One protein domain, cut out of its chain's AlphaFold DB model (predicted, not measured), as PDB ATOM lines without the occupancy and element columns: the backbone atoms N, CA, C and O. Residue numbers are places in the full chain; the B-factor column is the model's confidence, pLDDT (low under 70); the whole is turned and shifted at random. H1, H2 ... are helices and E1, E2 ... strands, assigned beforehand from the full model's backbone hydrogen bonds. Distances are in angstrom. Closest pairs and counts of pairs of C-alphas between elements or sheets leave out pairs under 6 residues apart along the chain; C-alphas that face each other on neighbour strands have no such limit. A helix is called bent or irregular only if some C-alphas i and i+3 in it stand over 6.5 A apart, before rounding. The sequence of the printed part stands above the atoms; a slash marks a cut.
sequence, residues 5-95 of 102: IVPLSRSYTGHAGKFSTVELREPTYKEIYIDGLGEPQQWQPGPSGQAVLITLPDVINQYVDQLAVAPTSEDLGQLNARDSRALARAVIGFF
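What this domain is: This is residues 5 to 95 of the 102 residues of an uncharacterized protein of Rhizobium azooxidifex (UniProt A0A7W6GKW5). A strongly bent hairpin, E1 and E2, widened by the short strand E5, makes a small three-stranded sheet, with H4 slanting over one face and H3 on that same face. H2 crosses H4 near the middle of the domain, and from there the hairpin of E3 and E4 reaches away as an arm that makes much of the length, while H1 sits off to a side, near H2. The printed part has 91 residues, with four named helices and five named strands in the order E1 E2 H1 E3 E4 H2 E5 H3 H4; both sheets, E1 - E2 - E5 and E3 - E4, are antiparallel, and the class is mixed, helices and strands. The whole is only just compact, close to loose, with a radius of gyration of the C-alphas of 14.6 A, and elongated, spanning 49 by 29 by 18 A.

Where its parts are: E1, residues 5 to 14, starts at C-alpha 5 (330.910, 265.636, 309.111), is 16.9 A long and bends by 103 degrees at residue 9. E2, residues 17 to 24, is 17.8 A long and bends by 83 degrees at residue 20. H1 holds residues 29 to 34, E3 residues 41 to 45 and E4 residues 51 to 55. H2, residues 57 to 67, starts at C-alpha 57 (324.653, 246.175, 308.449) and is 15.0 A long. E5 holds residues 68 to 70. H3, residues 73 to 78, is irregular, but only just: C-alphas 75 and 78 are 6.50 A apart. H4, residues 81 to 93, is 18.1 A long and ends at C-alpha 93 (331.409, 256.432, 301.178).

How they stand to each other: E1 and E2 form a hairpin, with N 6 and O 22 at 2.8 A, within hydrogen-bond range. The pairing of E2 is staggered: residues 17 to 23 pair with E1 and residues 23 to 24 with E5, where N 69 and O 23 are 2.8 A apart, within hydrogen-bond range. H2, H3 and H4 on one face of the sheet E1 E2 E5 make two layers, one of helices and one of strands. H4 lies over E1 and E2 at a height over the sheet of 9.4 A, and the closest C-alphas of E1 and H4 are those of Leu 8 and Asp 83, 5.7 A apart. With residues 88 to 92 alone, H4 touches H2 about perpendicular, at 75 degrees; the closest C-alphas are those of Ile 60 and Ala 88, 6.4 A apart. The hairpin E3 and E4 has N 54 and O 42 within hydrogen-bond range at 2.8 A. In H1, H2 and H4 every O i to N i+4 pair is within hydrogen-bond range; in H3 0 of 2 are, beside 1 of 3 O i to N i+3 pairs.

The domain as a whole: The two C-alphas farthest apart, those of Gly 17 and Ser 48, are 49.6 A apart. The printed part has no cut, and no link is long. The mean pLDDT of the printed part is 92.2, and no printed residue is under 70.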
ATOM      1  N   ILE A   5     332.032 265.108 308.330       94.81
ATOM      2  CA  ILE A   5     330.910 265.636 309.111       94.81
ATOM      3  C   ILE A   5     329.606 265.237 308.425       94.81
ATOM      4  O   ILE A   5     329.309 265.684 307.317       94.81
ATOM      5  N   VAL A   6     328.804 264.415 309.096       95.00
ATOM      6  CA  VAL A   6     327.487 263.972 308.634       95.00
ATOM      7  C   VAL A   6     326.412 264.855 309.274       95.00
ATOM      8  O   VAL A   6     326.159 264.728 310.475       95.00
ATOM      9  N   PRO A   7     325.763 265.763 308.523       95.69
ATOM     10  CA  PRO A   7     324.674 266.569 309.058       95.69
ATOM     11  C   PRO A   7     323.425 265.715 309.282       95.69
ATOM     12  O   PRO A   7     323.020 264.931 308.420       95.69
ATOM     13  N   LEU A   8     322.788 265.903 310.435       96.25
ATOM     14  CA  LEU A   8     321.540 265.241 310.791       96.25
ATOM     15  C   LEU A   8     320.341 266.116 310.431       96.25
ATOM     16  O   LEU A   8     320.405 267.345 310.425       96.25
ATOM     17  N   SER A   9     319.205 265.476 310.167       95.81
ATOM     18  CA  SER A   9     317.957 266.163 309.824       95.81
ATOM     19  C   SER A   9     317.351 266.965 310.980       95.81
ATOM     20  O   SER A   9     316.497 267.822 310.749       95.81
ATOM     21  N   ARG A  10     317.768 266.684 312.219       94.12
ATOM     22  CA  ARG A  10     317.335 267.367 313.442       94.12
ATOM     23  C   ARG A  10     318.418 267.292 314.515       94.12
ATOM     24  O   ARG A  10     319.332 266.476 314.423       94.12
ATOM     25  N   SER A  11     318.268 268.098 315.560       94.62
ATOM     26  CA  SER A  11     319.062 267.948 316.777       94.62
ATOM     27  C   SER A  11     318.555 266.785 317.629       94.62
ATOM     28  O   SER A  11     317.350 266.620 317.826       94.62
ATOM     29  N   TYR A  12     319.492 266.030 318.178       94.75
ATOM     30  CA  TYR A  12     319.289 264.951 319.134       94.75
ATOM     31  C   TYR A  12     319.892 265.344 320.479       94.75
ATOM     32  O   TYR A  12     320.646 266.314 320.557       94.75
ATOM     33  N   THR A  13     319.529 264.634 321.545       93.00
ATOM     34  CA  THR A  13     320.102 264.856 322.880       93.00
ATOM     35  C   THR A  13     320.827 263.585 323.283       93.00
ATOM     36  O   THR A  13     320.192 262.571 323.547       93.00
ATOM     37  N   GLY A  14     322.153 263.629 323.251       88.56
ATOM     38  CA  GLY A  14     323.013 262.567 323.747       88.56
ATOM     39  C   GLY A  14     323.413 262.798 325.198       88.56
ATOM     40  O   GLY A  14     323.048 263.806 325.812       88.56
ATOM     41  N   HIS A  15     324.212 261.883 325.726       84.25
ATOM     42  CA  HIS A  15     324.722 261.932 327.087       84.25
ATOM     43  C   HIS A  15     325.572 263.187 327.338       84.25
ATOM     44  O   HIS A  15     325.450 263.830 328.379       84.25
ATOM     45  N   ALA A  16     326.385 263.587 326.353       82.62
ATOM     46  CA  ALA A  16     327.251 264.766 326.430       82.62
ATOM     47  C   ALA A  16     326.553 266.092 326.058       82.62
ATOM     48  O   ALA A  16     327.149 267.163 326.190       82.62
ATOM     49  N   GLY A  17     325.301 266.048 325.591       88.88
ATOM     50  CA  GLY A  17     324.537 267.233 325.205       88.88
ATOM     51  C   GLY A  17     323.829 267.099 323.861       88.88
ATOM     52  O   GLY A  17     323.639 266.009 323.323       88.88
ATOM     53  N   LYS A  18     323.384 268.236 323.315       93.88
ATOM     54  CA  LYS A  18     322.678 268.255 322.030       93.88
ATOM     55  C   LYS A  18     323.657 268.187 320.866       93.88
ATOM     56  O   LYS A  18     324.638 268.921 320.855       93.88
ATOM     57  N   PHE A  19     323.332 267.389 319.857       94.75
ATOM     58  CA  PHE A  19     324.114 267.283 318.628       94.75
ATOM     59  C   PHE A  19     323.206 267.316 317.399       94.75
ATOM     60  O   PHE A  19     322.077 266.831 317.426       94.75
ATOM     61  N   SER A  20     323.691 267.909 316.313       95.56
ATOM     62  CA  SER A  20     323.031 267.913 314.996       95.56
ATOM     63  C   SER A  20     323.950 267.423 313.879       95.56
ATOM     64  O   SER A  20     323.581 267.467 312.709       95.56
ATOM     65  N   THR A  21     325.147 266.967 314.230       95.38
ATOM     66  CA  THR A  21     326.138 266.400 313.318       95.38
ATOM     67  C   THR A  21     326.757 265.169 313.961       95.38
ATOM     68  O   THR A  21     326.799 265.069 315.188       95.38
ATOM     69  N   VAL A  22     327.234 264.249 313.127       95.12
ATOM     70  CA  VAL A  22     328.097 263.135 313.535       95.12
ATOM     71  C   VAL A  22     329.434 263.300 312.833       95.12
ATOM     72  O   VAL A  22     329.480 263.431 311.612       95.12
ATOM     73  N   GLU A  23     330.511 263.318 313.599       95.00
ATOM     74  CA  GLU A  23     331.876 263.358 313.102       95.00
ATOM     75  C   GLU A  23     332.430 261.942 313.012       95.00
ATOM     76  O   GLU A  23     332.491 261.220 314.008       95.00
ATOM     77  N   LEU A  24     332.846 261.558 311.809       94.81
ATOM     78  CA  LEU A  24     333.495 260.288 311.527       94.81
ATOM     79  C   LEU A  24     334.946 260.541 311.127       94.81
ATOM     80  O   LEU A  24     335.213 261.344 310.229       94.81
ATOM     81  N   ARG A  25     335.885 259.831 311.748       94.69
ATOM     82  CA  ARG A  25     337.244 259.724 311.204       94.69
ATOM     83  C   ARG A  25     337.271 258.736 310.036       94.69
ATOM     84  O   ARG A  25     336.407 257.869 309.924       94.69
ATOM     85  N   GLU A  26     338.298 258.835 309.204       92.12
ATOM     86  CA  GLU A  26     338.539 257.845 308.154       92.12
ATOM     87  C   GLU A  26     338.935 256.480 308.763       92.12
ATOM     88  O   GLU A  26     339.660 256.434 309.774       92.12
ATOM     89  N   PRO A  27     338.468 255.359 308.179       93.38
ATOM     90  CA  PRO A  27     338.979 254.036 308.517       93.38
ATOM     91  C   PRO A  27     340.446 253.920 308.102       93.38
ATOM     92  O   PRO A  27     340.871 254.499 307.102       93.38
ATOM     93  N   THR A  28     341.238 253.162 308.859       93.50
ATOM     94  CA  THR A  28     342.639 252.911 308.518       93.50
ATOM     95  C   THR A  28     342.832 251.476 308.049       93.50
ATOM     96  O   THR A  28     341.965 250.613 308.191       93.50
ATOM     97  N   TYR A  29     344.021 251.192 307.519       93.12
ATOM     98  CA  TYR A  29     344.417 249.838 307.133       93.12
ATOM     99  C   TYR A  29     344.228 248.820 308.269       93.12
ATOM    100  O   TYR A  29     343.912 247.656 308.011       93.12
ATOM    101  N   LYS A  30     344.406 249.255 309.524       93.56
ATOM    102  CA  LYS A  30     344.244 248.390 310.688       93.56
ATOM    103  C   LYS A  30     342.813 247.866 310.787       93.56
ATOM    104  O   LYS A  30     342.649 246.655 310.839       93.56
ATOM    105  N   GLU A  31     341.805 248.733 310.757       94.31
ATOM    106  CA  GLU A  31     340.406 248.314 310.886       94.31
ATOM    107  C   GLU A  31     339.981 247.405 309.729       94.31
ATOM    108  O   GLU A  31     339.315 246.392 309.936       94.31
ATOM    109  N   ILE A  32     340.429 247.733 308.516       93.69
ATOM    110  CA  ILE A  32     340.017 247.020 307.305       93.69
ATOM    111  C   ILE A  32     340.647 245.620 307.248       93.69
ATOM    112  O   ILE A  32     339.934 244.637 307.043       93.69
ATOM    113  N   TYR A  33     341.968 245.515 307.440       93.94
ATOM    114  CA  TYR A  33     342.725 244.291 307.135       93.94
ATOM    115  C   TYR A  33     343.365 243.611 308.346       93.94
ATOM    116  O   TYR A  33     343.482 242.388 308.345       93.94
ATOM    117  N   ILE A  34     343.800 244.361 309.364       93.31
ATOM    118  CA  ILE A  34     344.442 243.767 310.552       93.31
ATOM    119  C   ILE A  34     343.379 243.234 311.514       93.31
ATOM    120  O   ILE A  34     343.477 242.098 311.968       93.31
ATOM    121  N   ASP A  35     342.360 244.044 311.794       93.69
ATOM    122  CA  ASP A  35     341.216 243.670 312.628       93.69
ATOM    123  C   ASP A  35     340.164 242.894 311.821       93.69
ATOM    124  O   ASP A  35     339.310 242.221 312.394       93.69
ATOM    125  N   GLY A  36     340.267 242.940 310.487       91.50
ATOM    126  CA  GLY A  36     339.515 242.084 309.577       91.50
ATOM    127  C   GLY A  36     338.034 242.433 309.458       91.50
ATOM    128  O   GLY A  36     337.244 241.547 309.138       91.50
ATOM    129  N   LEU A  37     337.642 243.694 309.695       93.88
ATOM    130  CA  LEU A  37     336.250 244.127 309.508       93.88
ATOM    131  C   LEU A  37     335.802 244.017 308.043       93.88
ATOM    132  O   LEU A  37     334.621 243.802 307.773       93.88
ATOM    133  N   GLY A  38     336.741 244.141 307.098       93.12
ATOM    134  CA  GLY A  38     336.450 244.091 305.668       93.12
ATOM    135  C   GLY A  38     335.625 245.285 305.181       93.12
ATOM    136  O   GLY A  38     335.557 246.327 305.832       93.12
ATOM    137  N   GLU A  39     335.016 245.157 304.005       93.19
ATOM    138  CA  GLU A  39     334.226 246.227 303.388       93.19
ATOM    139  C   GLU A  39     332.739 246.136 303.779       93.19
ATOM    140  O   GLU A  39     332.185 245.037 303.868       93.19
ATOM    141  N   PRO A  40     332.034 247.271 303.956       94.50
ATOM    142  CA  PRO A  40     330.618 247.280 304.330       94.50
ATOM    143  C   PRO A  40     329.673 246.870 303.187       94.50
ATOM    144  O   PRO A  40     328.460 246.758 303.398       94.50
ATOM    145  N   GLN A  41     330.193 246.666 301.971       94.56
ATOM    146  CA  GLN A  41     329.429 246.196 300.819       94.56
ATOM    147  C   GLN A  41     330.194 245.119 300.049       94.56
ATOM    148  O   GLN A  41     331.395 245.235 299.839       94.56
ATOM    149  N   GLN A  42     329.482 244.092 299.587       91.25
ATOM    150  CA  GLN A  42     330.061 242.983 298.837       91.25
ATOM    151  C   GLN A  42     329.196 242.634 297.628       91.25
ATOM    152  O   GLN A  42     327.976 242.487 297.737       91.25
ATOM    153  N   TRP A  43     329.830 242.445 296.473       90.19
ATOM    154  CA  TRP A  43     329.176 241.853 295.311       90.19
ATOM    155  C   TRP A  43     329.026 240.348 295.498       90.19
ATOM    156  O   TRP A  43     330.008 239.638 295.712       90.19
ATOM    157  N   GLN A  44     327.797 239.857 295.387       89.31
ATOM    158  CA  GLN A  44     327.492 238.433 295.437       89.31
ATOM    159  C   GLN A  44     326.754 237.986 294.169       89.31
ATOM    160  O   GLN A  44     326.013 238.775 293.569       89.31
ATOM    161  N   PRO A  45     326.942 236.729 293.731       88.81
ATOM    162  CA  PRO A  45     326.162 236.171 292.638       88.81
ATOM    163  C   PRO A  45     324.698 236.034 293.070       88.81
ATOM    164  O   PRO A  45     324.379 235.369 294.054       88.81
ATOM    165  N   GLY A  46     323.798 236.675 292.331       87.06
ATOM    166  CA  GLY A  46     322.364 236.562 292.546       87.06
ATOM    167  C   GLY A  46     321.792 235.246 292.002       87.06
ATOM    168  O   GLY A  46     322.419 234.591 291.164       87.06
ATOM    169  N   PRO A  47     320.559 234.879 292.400       80.94
ATOM    170  CA  PRO A  47     319.924 233.608 292.026       80.94
ATOM    171  C   PRO A  47     319.794 233.377 290.513       80.94
ATOM    172  O   PRO A  47     319.708 232.241 290.060       80.94
ATOM    173  N   SER A  48     319.773 234.457 289.730       84.50
ATOM    174  CA  SER A  48     319.610 234.439 288.271       84.50
ATOM    175  C   SER A  48     320.896 234.812 287.518       84.50
ATOM    176  O   SER A  48     320.829 235.224 286.364       84.50
ATOM    177  N   GLY A  49     322.064 234.730 288.166       82.31
ATOM    178  CA  GLY A  49     323.367 235.046 287.559       82.31
ATOM    179  C   GLY A  49     323.709 236.540 287.485       82.31
ATOM    180  O   GLY A  49     324.822 236.896 287.108       82.31
ATOM    181  N   GLN A  50     322.789 237.423 287.878       87.38
ATOM    182  CA  GLN A  50     323.046 238.857 288.027       87.38
ATOM    183  C   GLN A  50     323.823 239.150 289.316       87.38
ATOM    184  O   GLN A  50     323.494 238.605 290.368       87.38
ATOM    185  N   ALA A  51     324.833 240.017 289.255       87.81
ATOM    186  CA  ALA A  51     325.554 240.457 290.446       87.81
ATOM    187  C   ALA A  51     324.656 241.368 291.299       87.81
ATOM    188  O   ALA A  51     324.074 242.327 290.791       87.81
ATOM    189  N   VAL A  52     324.542 241.068 292.593       91.25
ATOM    190  CA  VAL A  52     323.815 241.889 293.567       91.25
ATOM    191  C   VAL A  52     324.798 242.476 294.570       91.25
ATOM    192  O   VAL A  52     325.677 241.776 295.070       91.25
ATOM    193  N   LEU A  53     324.660 243.770 294.857       90.75
ATOM    194  CA  LEU A  53     325.443 244.427 295.895       90.75
ATOM    195  C   LEU A  53     324.733 244.241 297.235       90.75
ATOM    196  O   LEU A  53     323.653 244.792 297.458       90.75
ATOM    197  N   ILE A  54     325.336 243.460 298.121       92.06
ATOM    198  CA  ILE A  54     324.848 243.247 299.479       92.06
ATOM    199  C   ILE A  54     325.509 244.271 300.391       92.06
ATOM    200  O   ILE A  54     326.723 244.440 300.376       92.06
ATOM    201  N   THR A  55     324.698 244.970 301.179       93.75
ATOM    202  CA  THR A  55     325.182 245.850 302.248       93.75
ATOM    203  C   THR A  55     325.157 245.069 303.553       93.75
ATOM    204  O   THR A  55     324.138 244.449 303.848       93.75
ATOM    205  N   LEU A  56     326.256 245.095 304.308       94.56
ATOM    206  CA  LEU A  56     326.446 244.339 305.546       94.56
ATOM    207  C   LEU A  56     326.196 245.259 306.758       94.56
ATOM    208  O   LEU A  56     327.078 246.044 307.112       94.56
ATOM    209  N   PRO A  57     325.007 245.219 307.398       93.38
ATOM    210  CA  PRO A  57     324.653 246.175 308.449       93.38
ATOM    211  C   PRO A  57     325.539 246.053 309.692       93.38
ATOM    212  O   PRO A  57     325.877 247.068 310.296       93.38
ATOM    213  N   ASP A  58     325.951 244.833 310.043       94.50
ATOM    214  CA  ASP A  58     326.827 244.572 311.188       94.50
ATOM    215  C   ASP A  58     328.202 245.228 311.018       94.50
ATOM    216  O   ASP A  58     328.684 245.893 311.932       94.50
ATOM    217  N   VAL A  59     328.785 245.132 309.818       95.44
ATOM    218  CA  VAL A  59     330.076 245.761 309.489       95.44
ATOM    219  C   VAL A  59     329.961 247.283 309.555       95.44
ATOM    220  O   VAL A  59     330.829 247.951 310.114       95.44
ATOM    221  N   ILE A  60     328.858 247.854 309.056       95.19
ATOM    222  CA  ILE A  60     328.596 249.297 309.179       95.19
ATOM    223  C   ILE A  60     328.542 249.706 310.649       95.19
ATOM    224  O   ILE A  60     329.155 250.703 311.015       95.19
ATOM    225  N   ASN A  61     327.834 248.951 311.491       93.56
ATOM    226  CA  ASN A  61     327.734 249.261 312.913       93.56
ATOM    227  C   ASN A  61     329.101 249.192 313.613       93.56
ATOM    228  O   ASN A  61     329.421 250.071 314.407       93.56
ATOM    229  N   GLN A  62     329.934 248.204 313.272       95.00
ATOM    230  CA  GLN A  62     331.305 248.099 313.781       95.00
ATOM    231  C   GLN A  62     332.169 249.296 313.368       95.00
ATOM    232  O   GLN A  62     332.904 249.836 314.191       95.00
ATOM    233  N   TYR A  63     332.051 249.763 312.123       95.19
ATOM    234  CA  TYR A  63     332.731 250.986 311.700       95.19
ATOM    235  C   TYR A  63     332.183 252.226 312.402       95.19
ATOM    236  O   TYR A  63     332.964 253.064 312.827       95.19
ATOM    237  N   VAL A  64     330.868 252.365 312.576       93.88
ATOM    238  CA  VAL A  64     330.308 253.491 313.340       93.88
ATOM    239  C   VAL A  64     330.891 253.524 314.754       93.88
ATOM    240  O   VAL A  64     331.308 254.589 315.198       93.88
ATOM    241  N   ASP A  65     330.988 252.376 315.422       93.31
ATOM    242  CA  ASP A  65     331.555 252.278 316.770       93.31
ATOM    243  C   ASP A  65     333.024 252.723 316.839       93.31
ATOM    244  O   ASP A  65     333.411 253.471 317.734       93.31
ATOM    245  N   GLN A  66     333.836 252.339 315.851       92.75
ATOM    246  CA  GLN A  66     335.267 252.660 315.844       92.75
ATOM    247  C   GLN A  66     335.615 254.028 315.241       92.75
ATOM    248  O   GLN A  66     336.690 254.573 315.525       92.75
ATOM    249  N   LEU A  67     334.766 254.555 314.356       93.19
ATOM    250  CA  LEU A  67     335.028 255.773 313.587       93.19
ATOM    251  C   LEU A  67     334.307 257.006 314.142       93.19
ATOM    252  O   LEU A  67     334.718 258.120 313.817       93.19
ATOM    253  N   ALA A  68     333.254 256.845 314.950       92.94
ATOM    254  CA  ALA A  68     332.549 257.975 315.547       92.94
ATOM    255  C   ALA A  68     333.437 258.714 316.556       92.94
ATOM    256  O   ALA A  68     333.842 258.172 317.581       92.94
ATOM    257  N   VAL A  69     333.729 259.980 316.255       91.94
ATOM    258  CA  VAL A  69     334.486 260.883 317.130       91.94
ATOM    259  C   VAL A  69     333.535 261.605 318.083       91.94
ATOM    260  O   VAL A  69     333.793 261.685 319.282       91.94
ATOM    261  N   ALA A  70     332.428 262.126 317.548       88.88
ATOM    262  CA  ALA A  70     331.368 262.762 318.319       88.88
ATOM    263  C   ALA A  70     330.055 262.776 317.515       88.88
ATOM    264  O   ALA A  70     330.085 263.117 316.332       88.88
ATOM    265  N   PRO A  71     328.893 262.486 318.121       87.88
ATOM    266  CA  PRO A  71     328.693 261.884 319.446       87.88
ATOM    267  C   PRO A  71     329.140 260.404 319.480       87.88
ATOM    268  O   PRO A  71     329.466 259.838 318.439       87.88
ATOM    269  N   THR A  72     329.177 259.784 320.665       83.56
ATOM    270  CA  THR A  72     329.577 258.371 320.820       83.56
ATOM    271  C   THR A  72     328.528 257.416 320.246       83.56
ATOM    272  O   THR A  72     327.363 257.778 320.081       83.56
ATOM    273  N   SER A  73     328.925 256.174 319.955       78.19
ATOM    274  CA  SER A  73     328.051 255.152 319.360       78.19
ATOM    275  C   SER A  73     326.772 254.887 320.162       78.19
ATOM    276  O   SER A  73     325.705 254.702 319.575       78.19
ATOM    277  N   GLU A  74     326.840 254.972 321.492       83.06
ATOM    278  CA  GLU A  74     325.690 254.846 322.398       83.06
ATOM    279  C   GLU A  74     324.603 255.901 322.127       83.06
ATOM    280  O   GLU A  74     323.407 255.600 322.134       83.06
ATOM    281  N   ASP A  75     325.012 257.131 321.809       88.19
ATOM    282  CA  ASP A  75     324.106 258.240 321.520       88.19
ATOM    283  C   ASP A  75     323.480 258.145 320.125       88.19
ATOM    284  O   ASP A  75     322.511 258.853 319.848       88.19
ATOM    285  N   LEU A  76     323.988 257.286 319.235       89.56
ATOM    286  CA  LEU A  76     323.487 257.130 317.865       89.56
ATOM    287  C   LEU A  76     322.261 256.205 317.780       89.56
ATOM    288  O   LEU A  76     321.532 256.240 316.785       89.56
ATOM    289  N   GLY A  77     321.958 255.441 318.835       90.44
ATOM    290  CA  GLY A  77     320.788 254.552 318.883       90.44
ATOM    291  C   GLY A  77     319.432 255.271 318.790       90.44
ATOM    292  O   GLY A  77     318.424 254.659 318.448       90.44
ATOM    293  N   GLN A  78     319.394 256.581 319.049       91.75
ATOM    294  CA  GLN A  78     318.182 257.413 318.972       91.75
ATOM    295  C   GLN A  78     317.908 258.005 317.577       91.75
ATOM    296  O   GLN A  78     316.905 258.707 317.391       91.75
ATOM    297  N   LEU A  79     318.809 257.793 316.608       94.12
ATOM    298  CA  LEU A  79     318.659 258.340 315.262       94.12
ATOM    299  C   LEU A  79     317.387 257.811 314.590       94.12
ATOM    300  O   LEU A  79     317.022 256.643 314.701       94.12
ATOM    301  N   ASN A  80     316.695 258.692 313.865       95.69
ATOM    302  CA  ASN A  80     315.572 258.270 313.034       95.69
ATOM    303  C   ASN A  80     316.075 257.518 311.786       95.69
ATOM    304  O   ASN A  80     317.226 257.654 311.378       95.69
ATOM    305  N   ALA A  81     315.179 256.806 311.099       95.00
ATOM    306  CA  ALA A  81     315.540 256.018 309.919       95.00
ATOM    307  C   ALA A  81     316.225 256.822 308.790       95.00
ATOM    308  O   ALA A  81     317.026 256.268 308.036       95.00
ATOM    309  N   ARG A  82     315.919 258.119 308.638       96.00
ATOM    310  CA  ARG A  82     316.550 258.977 307.621       96.00
ATOM    311  C   ARG A  82     318.011 259.249 307.974       96.00
ATOM    312  O   ARG A  82     318.877 259.099 307.118       96.00
ATOM    313  N   ASP A  83     318.259 259.622 309.219       96.44
ATOM    314  CA  ASP A  83     319.580 259.960 309.732       96.44
ATOM    315  C   ASP A  83     320.458 258.714 309.874       96.44
ATOM    316  O   ASP A  83     321.616 258.744 309.467       96.44
ATOM    317  N   SER A  84     319.894 257.578 310.302       94.88
ATOM    318  CA  SER A  84     320.596 256.287 310.299       94.88
ATOM    319  C   SER A  84     321.077 255.906 308.895       94.88
ATOM    320  O   SER A  84     322.199 255.437 308.720       94.88
ATOM    321  N   ARG A  85     320.261 256.151 307.857       94.75
ATOM    322  CA  ARG A  85     320.661 255.909 306.460       94.75
ATOM    323  C   ARG A  85     321.728 256.886 305.976       94.75
ATOM    324  O   ARG A  85     322.574 256.485 305.183       94.75
ATOM    325  N   ALA A  86     321.678 258.147 306.404       95.06
ATOM    326  CA  ALA A  86     322.703 259.133 306.065       95.06
ATOM    327  C   ALA A  86     324.057 258.746 306.675       95.06
ATOM    328  O   ALA A  86     325.064 258.750 305.974       95.06
ATOM    329  N   LEU A  87     324.051 258.316 307.939       94.75
ATOM    330  CA  LEU A  87     325.236 257.827 308.630       94.75
ATOM    331  C   LEU A  87     325.822 256.581 307.953       94.75
ATOM    332  O   LEU A  87     327.004 256.558 307.623       94.75
ATOM    333  N   ALA A  88     324.989 255.579 307.658       94.88
ATOM    334  CA  ALA A  88     325.424 254.372 306.955       94.88
ATOM    335  C   ALA A  88     326.041 254.687 305.581       94.88
ATOM    336  O   ALA A  88     327.052 254.106 305.200       94.88
ATOM    337  N   ARG A  89     325.463 255.643 304.840       94.12
ATOM    338  CA  ARG A  89     326.014 256.105 303.557       94.12
ATOM    339  C   ARG A  89     327.366 256.789 303.709       94.12
ATOM    340  O   ARG A  89     328.212 256.587 302.849       94.12
ATOM    341  N   ALA A  90     327.563 257.576 304.762       94.50
ATOM    342  CA  ALA A  90     328.849 258.214 305.020       94.50
ATOM    343  C   ALA A  90     329.945 257.174 305.286       94.50
ATOM    344  O   ALA A  90     331.023 257.280 304.716       94.50
ATOM    345  N   VAL A  91     329.635 256.129 306.064       94.88
ATOM    346  CA  VAL A  91     330.558 255.006 306.299       94.88
ATOM    347  C   VAL A  91     330.884 254.275 304.998       94.88
ATOM    348  O   VAL A  91     332.049 254.072 304.685       94.88
ATOM    349  N   ILE A  92     329.865 253.918 304.213       94.81
ATOM    350  CA  ILE A  92     330.050 253.269 302.906       94.81
ATOM    351  C   ILE A  92     330.886 254.149 301.963       94.81
ATOM    352  O   ILE A  92     331.711 253.632 301.215       94.81
ATOM    353  N   GLY A  93     330.703 255.469 302.017       93.38
ATOM    354  CA  GLY A  93     331.409 256.432 301.178       93.38
ATOM    355  C   GLY A  93     332.929 256.428 301.345       93.38
ATOM    356  O   GLY A  93     333.616 256.806 300.407       93.38
ATOM    357  N   PHE A  94     333.469 255.948 302.472       92.00
ATOM    358  CA  PHE A  94     334.920 255.773 302.635       92.00
ATOM    359  C   PHE A  94     335.508 254.664 301.749       92.00
ATOM    360  O   PHE A  94     336.708 254.661 301.494       92.00
ATOM    361  N   PHE A  95     334.675 253.726 301.293       90.75
ATOM    362  CA  PHE A  95     335.070 252.557 300.496       90.75
ATOM    363  C   PHE A  95     334.669 252.685 299.026       90.75
ATOM    364  O   PHE A  95     334.954 251.809 298.216       90.75
TER     365      PHE A  95